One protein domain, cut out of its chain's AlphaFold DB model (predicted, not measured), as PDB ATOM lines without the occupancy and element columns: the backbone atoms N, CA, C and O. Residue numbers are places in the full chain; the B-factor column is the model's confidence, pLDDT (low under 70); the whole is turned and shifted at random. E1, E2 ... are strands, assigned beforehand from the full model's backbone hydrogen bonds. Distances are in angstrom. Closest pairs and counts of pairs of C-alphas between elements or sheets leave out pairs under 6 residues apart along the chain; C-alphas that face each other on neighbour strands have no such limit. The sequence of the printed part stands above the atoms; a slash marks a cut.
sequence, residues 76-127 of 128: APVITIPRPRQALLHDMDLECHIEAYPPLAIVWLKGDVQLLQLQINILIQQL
ATOM      1  N   ALA A  76     165.200 140.881 132.085       90.62
ATOM      2  CA  ALA A  76     164.444 141.603 133.100       90.62
ATOM      3  C   ALA A  76     162.932 141.595 132.794       90.62
ATOM      4  O   ALA A  76     162.558 141.577 131.620       90.62
ATOM      5  N   PRO A  77     162.063 141.682 133.821       90.19
ATOM      6  CA  PRO A  77     160.622 141.653 133.619       90.19
ATOM      7  C   PRO A  77     160.125 142.772 132.702       90.19
ATOM      8  O   PRO A  77     160.385 143.953 132.944       90.19
ATOM      9  N   VAL A  78     159.357 142.400 131.684       89.44
ATOM     10  CA  VAL A  78     158.655 143.320 130.789       89.44
ATOM     11  C   VAL A  78     157.179 143.299 131.152       89.44
ATOM     12  O   VAL A  78     156.538 142.253 131.105       89.44
ATOM     13  N   ILE A  79     156.648 144.463 131.530       87.50
ATOM     14  CA  ILE A  79     155.254 144.619 131.952       87.50
ATOM     15  C   ILE A  79     154.462 145.284 130.831       87.50
ATOM     16  O   ILE A  79     154.778 146.402 130.420       87.50
ATOM     17  N   THR A  80     153.392 144.626 130.397       87.94
ATOM     18  CA  THR A  80     152.427 145.169 129.442       87.94
ATOM     19  C   THR A  80     151.047 145.227 130.088       87.94
ATOM     20  O   THR A  80     150.529 144.228 130.583       87.94
ATOM     21  N   ILE A  81     150.444 146.419 130.089       82.44
ATOM     22  CA  ILE A  81     149.104 146.645 130.639       82.44
ATOM     23  C   ILE A  81     148.130 146.788 129.464       82.44
ATOM     24  O   ILE A  81     148.188 147.801 128.752       82.44
ATOM     25  N   PRO A  82     147.247 145.806 129.217       79.31
ATOM     26  CA  PRO A  82     146.208 145.950 128.209       79.31
ATOM     27  C   PRO A  82     145.270 147.110 128.567       79.31
ATOM     28  O   PRO A  82     145.059 147.448 129.734       79.31
ATOM     29  N   ARG A  83     144.710 147.767 127.543       72.75
ATOM     30  CA  ARG A  83     143.806 148.905 127.765       72.75
ATOM     31  C   ARG A  83     142.603 148.441 128.592       72.75
ATOM     32  O   ARG A  83     141.924 147.508 128.157       72.75
ATOM     33  N   PRO A  84     142.290 149.106 129.717       65.31
ATOM     34  CA  PRO A  84     141.170 148.701 130.547       65.31
ATOM     35  C   PRO A  84     139.877 148.832 129.744       65.31
ATOM     36  O   PRO A  84     139.564 149.896 129.201       65.31
ATOM     37  N   ARG A  85     139.107 147.745 129.663       60.81
ATOM     38  CA  ARG A  85     137.724 147.817 129.194       60.81
ATOM     39  C   ARG A  85     136.910 148.444 130.321       60.81
ATOM     40  O   ARG A  85     136.633 147.788 131.316       60.81
ATOM     41  N   GLN A  86     136.555 149.722 130.185       61.06
ATOM     42  CA  GLN A  86     135.617 150.353 131.113       61.06
ATOM     43  C   GLN A  86     134.280 149.610 131.056       61.06
ATOM     44  O   GLN A  86     133.564 149.679 130.056       61.06
ATOM     45  N   ALA A  87     133.934 148.922 132.139       58.03
ATOM     46  CA  ALA A  87     132.594 148.415 132.364       58.03
ATOM     47  C   ALA A  87     131.870 149.393 133.297       58.03
ATOM     48  O   ALA A  87     132.190 149.503 134.473       58.03
ATOM     49  N   LEU A  88     130.891 150.131 132.768       62.84
ATOM     50  CA  LEU A  88     130.087 151.082 133.551       62.84
ATOM     51  C   LEU A  88     129.102 150.396 134.524       62.84
ATOM     52  O   LEU A  88     128.475 151.081 135.324       62.84
ATOM     53  N   LEU A  89     128.933 149.071 134.431       60.12
ATOM     54  CA  LEU A  89     127.888 148.317 135.140       60.12
ATOM     55  C   LEU A  89     128.296 146.907 135.615       60.12
ATOM     56  O   LEU A  89     127.443 146.198 136.138       60.12
ATOM     57  N   HIS A  90     129.556 146.491 135.445       66.19
ATOM     58  CA  HIS A  90     130.014 145.142 135.816       66.19
ATOM     59  C   HIS A  90     131.371 145.192 136.517       66.19
ATOM     60  O   HIS A  90     132.103 146.175 136.376       66.19
ATOM     61  N   ASP A  91     131.690 144.119 137.245       66.62
ATOM     62  CA  ASP A  91     133.015 143.892 137.817       66.62
ATOM     63  C   ASP A  91     134.098 144.051 136.736       66.62
ATOM     64  O   ASP A  91     133.921 143.634 135.588       66.62
ATOM     65  N   MET A  92     135.198 144.718 137.094       68.12
ATOM     66  CA  MET A  92     136.307 145.010 136.186       68.12
ATOM     67  C   MET A  92     137.488 144.103 136.514       68.12
ATOM     68  O   MET A  92     138.001 144.135 137.634       68.12
ATOM     69  N   ASP A  93     137.952 143.358 135.515       72.00
ATOM     70  CA  ASP A  93     139.159 142.547 135.630       72.00
ATOM     71  C   ASP A  93     140.396 143.434 135.437       72.00
ATOM     72  O   ASP A  93     140.494 144.212 134.481       72.00
ATOM     73  N   LEU A  94     141.345 143.330 136.368       74.81
ATOM     74  CA  LEU A  94     142.665 143.935 136.232       74.81
ATOM     75  C   LEU A  94     143.601 142.894 135.629       74.81
ATOM     76  O   LEU A  94     143.886 141.866 136.241       74.81
ATOM     77  N   GLU A  95     144.080 143.180 134.427       77.88
ATOM     78  CA  GLU A  95     144.964 142.295 133.682       77.88
ATOM     79  C   GLU A  95     146.362 142.915 133.590       77.88
ATOM     80  O   GLU A  95     146.518 144.107 133.314       77.88
ATOM     81  N   CYS A  96     147.381 142.101 133.861       80.94
ATOM     82  CA  CYS A  96     148.786 142.474 133.742       80.94
ATOM     83  C   CYS A  96     149.533 141.325 133.072       80.94
ATOM     84  O   CYS A  96     149.519 140.194 133.568       80.94
ATOM     85  N   HIS A  97     150.166 141.615 131.938       84.81
ATOM     86  CA  HIS A  97     150.999 140.659 131.218       84.81
ATOM     87  C   HIS A  97     152.451 140.907 131.596       84.81
ATOM     88  O   HIS A  97     152.941 142.032 131.470       84.81
ATOM     89  N   ILE A  98     153.121 139.869 132.093       86.44
ATOM     90  CA  ILE A  98     154.513 139.945 132.536       86.44
ATOM     91  C   ILE A  98     155.300 138.836 131.842       86.44
ATOM     92  O   ILE A  98     154.997 137.657 132.015       86.44
ATOM     93  N   GLU A  99     156.327 139.228 131.094       87.25
ATOM     94  CA  GLU A  99     157.335 138.330 130.526       87.25
ATOM     95  C   GLU A  99     158.628 138.485 131.326       87.25
ATOM     96  O   GLU A  99     159.103 139.608 131.500       87.25
ATOM     97  N   ALA A 100     159.215 137.390 131.805       88.75
ATOM     98  CA  ALA A 100     160.504 137.426 132.489       88.75
ATOM     99  C   ALA A 100     161.160 136.049 132.521       88.75
ATOM    100  O   ALA A 100     160.469 135.042 132.683       88.75
ATOM    101  N   TYR A 101     162.492 136.025 132.487       89.62
ATOM    102  CA  TYR A 101     163.257 134.816 132.760       89.62
ATOM    103  C   TYR A 101     164.504 135.117 133.611       89.62
ATOM    104  O   TYR A 101     165.269 136.012 133.242       89.62
ATOM    105  N   PRO A 102     164.745 134.381 134.715       90.69
ATOM    106  CA  PRO A 102     163.901 133.309 135.254       90.69
ATOM    107  C   PRO A 102     162.546 133.830 135.784       90.69
ATOM    108  O   PRO A 102     162.405 135.031 136.036       90.69
ATOM    109  N   PRO A 103     161.534 132.956 135.960       84.56
ATOM    110  CA  PRO A 103     160.225 133.363 136.467       84.56
ATOM    111  C   PRO A 103     160.316 134.081 137.824       84.56
ATOM    112  O   PRO A 103     161.027 133.635 138.726       84.56
ATOM    113  N   LEU A 104     159.560 135.173 137.995       80.75
ATOM    114  CA  LEU A 104     159.477 135.926 139.254       80.75
ATOM    115  C   LEU A 104     158.146 135.728 139.993       80.75
ATOM    116  O   LEU A 104     157.128 135.349 139.411       80.75
ATOM    117  N   ALA A 105     158.142 136.088 141.278       83.06
ATOM    118  CA  ALA A 105     156.920 136.232 142.059       83.06
ATOM    119  C   ALA A 105     156.187 137.534 141.693       83.06
ATOM    120  O   ALA A 105     156.758 138.622 141.770       83.06
ATOM    121  N   ILE A 106     154.907 137.419 141.337       81.00
ATOM    122  CA  ILE A 106     154.052 138.548 140.950       81.00
ATOM    123  C   ILE A 106     153.088 138.859 142.095       81.00
ATOM    124  O   ILE A 106     152.428 137.964 142.624       81.00
ATOM    125  N   VAL A 107     152.990 140.136 142.469       83.19
ATOM    126  CA  VAL A 107     152.106 140.610 143.541       83.19
ATOM    127  C   VAL A 107     151.294 141.814 143.079       83.19
ATOM    128  O   VAL A 107     151.813 142.703 142.407       83.19
ATOM    129  N   TRP A 108     150.019 141.853 143.463       80.81
ATOM    130  CA  TRP A 108     149.154 143.012 143.258       80.81
ATOM    131  C   TRP A 108     149.049 143.822 144.543       80.81
ATOM    132  O   TRP A 108     148.926 143.260 145.629       80.81
ATOM    133  N   LEU A 109     149.071 145.146 144.413       84.81
ATOM    134  CA  LEU A 109     148.972 146.085 145.526       84.81
ATOM    135  C   LEU A 109     147.820 147.061 145.274       84.81
ATOM    136  O   LEU A 109     147.645 147.552 144.158       84.81
ATOM    137  N   LYS A 110     147.048 147.369 146.320       82.69
ATOM    138  CA  LYS A 110     146.101 148.493 146.337       82.69
ATOM    139  C   LYS A 110     146.527 149.460 147.436       82.69
ATOM    140  O   LYS A 110     146.281 149.209 148.614       82.69
ATOM    141  N   GLY A 111     147.176 150.558 147.049       84.19
ATOM    142  CA  GLY A 111     147.954 151.355 148.002       84.19
ATOM    143  C   GLY A 111     149.126 150.520 148.523       84.19
ATOM    144  O   GLY A 111     149.819 149.900 147.722       84.19
ATOM    145  N   ASP A 112     149.280 150.436 149.843       86.75
ATOM    146  CA  ASP A 112     150.358 149.671 150.494       86.75
ATOM    147  C   ASP A 112     149.952 148.240 150.893       86.75
ATOM    148  O   ASP A 112     150.716 147.518 151.535       86.75
ATOM    149  N   VAL A 113     148.734 147.811 150.547       87.00
ATOM    150  CA  VAL A 113     148.200 146.499 150.934       87.00
ATOM    151  C   VAL A 113     148.303 145.521 149.769       87.00
ATOM    152  O   VAL A 113     147.769 145.776 148.687       87.00
ATOM    153  N   GLN A 114     148.948 144.379 150.011       83.94
ATOM    154  CA  GLN A 114     149.006 143.265 149.066       83.94
ATOM    155  C   GLN A 114     147.635 142.605 148.931       83.94
ATOM    156  O   GLN A 114     147.042 142.153 149.909       83.94
ATOM    157  N   LEU A 115     147.145 142.551 147.697       78.50
ATOM    158  CA  LEU A 115     145.908 141.883 147.335       78.50
ATOM    159  C   LEU A 115     146.193 140.397 147.127       78.50
ATOM    160  O   LEU A 115     147.082 140.022 146.361       78.50
ATOM    161  N   LEU A 116     145.431 139.547 147.809       68.38
ATOM    162  CA  LEU A 116     145.490 138.106 147.587       68.38
ATOM    163  C   LEU A 116     144.647 137.753 146.358       68.38
ATOM    164  O   LEU A 116     143.571 138.310 146.157       68.38
ATOM    165  N   GLN A 117     145.108 136.783 145.567       59.25
ATOM    166  CA  GLN A 117     144.475 136.340 144.312       59.25
ATOM    167  C   GLN A 117     142.992 135.929 144.459       59.25
ATOM    168  O   GLN A 117     142.264 135.894 143.480       59.25
ATOM    169  N   LEU A 118     142.536 135.646 145.686       54.50
ATOM    170  CA  LEU A 118     141.153 135.288 146.028       54.50
ATOM    171  C   LEU A 118     140.227 136.495 146.276       54.50
ATOM    172  O   LEU A 118     139.040 136.304 146.520       54.50
ATOM    173  N   GLN A 119     140.754 137.723 146.291       49.38
ATOM    174  CA  GLN A 119     139.995 138.923 146.668       49.38
ATOM    175  C   GLN A 119     139.433 139.698 145.467       49.38
ATOM    176  O   GLN A 119     138.602 140.582 145.665       49.38
ATOM    177  N   ILE A 120     139.890 139.400 144.244       53.75
ATOM    178  CA  ILE A 120     139.531 140.070 142.983       53.75
ATOM    179  C   ILE A 120     139.709 139.050 141.839       53.75
ATOM    180  O   ILE A 120     140.574 138.180 141.937       53.75
ATOM    181  N   ASN A 121     138.951 139.172 140.745       54.06
ATOM    182  CA  ASN A 121     139.215 138.453 139.493       54.06
ATOM    183  C   ASN A 121     140.536 138.946 138.864       54.06
ATOM    184  O   ASN A 121     140.559 139.848 138.028       54.06
ATOM    185  N   ILE A 122     141.657 138.400 139.329       57.28
ATOM    186  CA  ILE A 122     143.001 138.748 138.860       57.28
ATOM    187  C   ILE A 122     143.486 137.646 137.925       57.28
ATOM    188  O   ILE A 122     143.710 136.511 138.354       57.28
ATOM    189  N   LEU A 123     143.719 137.998 136.661       58.28
ATOM    190  CA  LEU A 123     144.422 137.145 135.709       58.28
ATOM    191  C   LEU A 123     145.893 137.560 135.637       58.28
ATOM    192  O   LEU A 123     146.226 138.662 135.204       58.28
ATOM    193  N   ILE A 124     146.768 136.650 136.064       59.59
ATOM    194  CA  ILE A 124     148.206 136.722 135.805       59.59
ATOM    195  C   ILE A 124     148.479 135.760 134.658       59.59
ATOM    196  O   ILE A 124     148.283 134.554 134.807       59.59
ATOM    197  N   GLN A 125     148.921 136.294 133.526       59.84
ATOM    198  CA  GLN A 125     149.437 135.484 132.429       59.84
ATOM    199  C   GLN A 125     150.953 135.649 132.392       59.84
ATOM    200  O   GLN A 125     151.456 136.746 132.142       59.84
ATOM    201  N   GLN A 126     151.663 134.559 132.689       58.59
ATOM    202  CA  GLN A 126     153.071 134.414 132.341       58.59
ATOM    203  C   GLN A 126     153.112 133.879 130.914       58.59
ATOM    204  O   GLN A 126     152.552 132.818 130.635       58.59
ATOM    205  N   LEU A 127     153.694 134.662 130.013       55.44
ATOM    206  CA  LEU A 127     153.983 134.215 128.660       55.44
ATOM    207  C   LEU A 127     155.380 133.587 128.696       55.44
ATOM    208  O   LEU A 127     156.329 134.245 129.129       55.44
TER     209      LEU A 127
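This is residues 76 to 127 of the 128 residues of the protein "lachesin-like" of Bombus impatiens (UniProt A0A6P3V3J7). A narrow three-stranded sheet, E2 in the middle between E1 and E5, has a small separate hairpin, E3 and E4, set off from it, and residues 109 to 114 of that hairpin stick out. The link of residues 81 to 93 runs out beyond the sheet and folds back, lengthening one end. The printed part has 52 residues with five named strands, E1 to E5 in order along the chain, and no named helix. The class is all strand, though under half of the residues, 24 of 52, are in named elements. The sheet, order E1, E2, E5, is mixed; the whole is only just loose, close to compact, with a radius of gyration of the C-alphas of 12.3 A and spans of 39 by 24 by 18 A.

Start at E2, residues 94 to 101, the inner strand. E1, residues 76 to 80, is its antiparallel neighbour at 156 degrees, and the two form a hairpin; look for N 78 and O 99, 2.8 A apart. E5, residues 122 to 126, is parallel to E2 at 23 degrees; C-alphas 97 and 125 face each other at 5.5 A, but no backbone N and O are within hydrogen-bond range. E3, residues 108 to 110, and E4, residues 113 to 115, form an antiparallel hairpin, with N 115 and O 108 2.8 A apart. E3 and E4 are each apart from E1, E2 and E5.

Find C-alpha 94 at (142.665, 143.935, 136.232); E2 runs 22.8 A from there. E1 begins at (164.444, 141.603, 133.100) and spans 13.1 A, E5 12.8 A, E3 7.0 A and E4 6.3 A. E5 ends with C-alpha 126 at (153.071, 134.414, 132.341).

The C-alphas of Leu 89 and Pro 102, the two farthest apart, are 39.0 A apart. The printed part has no cut, and E1 to E2 is a long link. Residues 84 to 92 and 116 to 127 have pLDDT under 70.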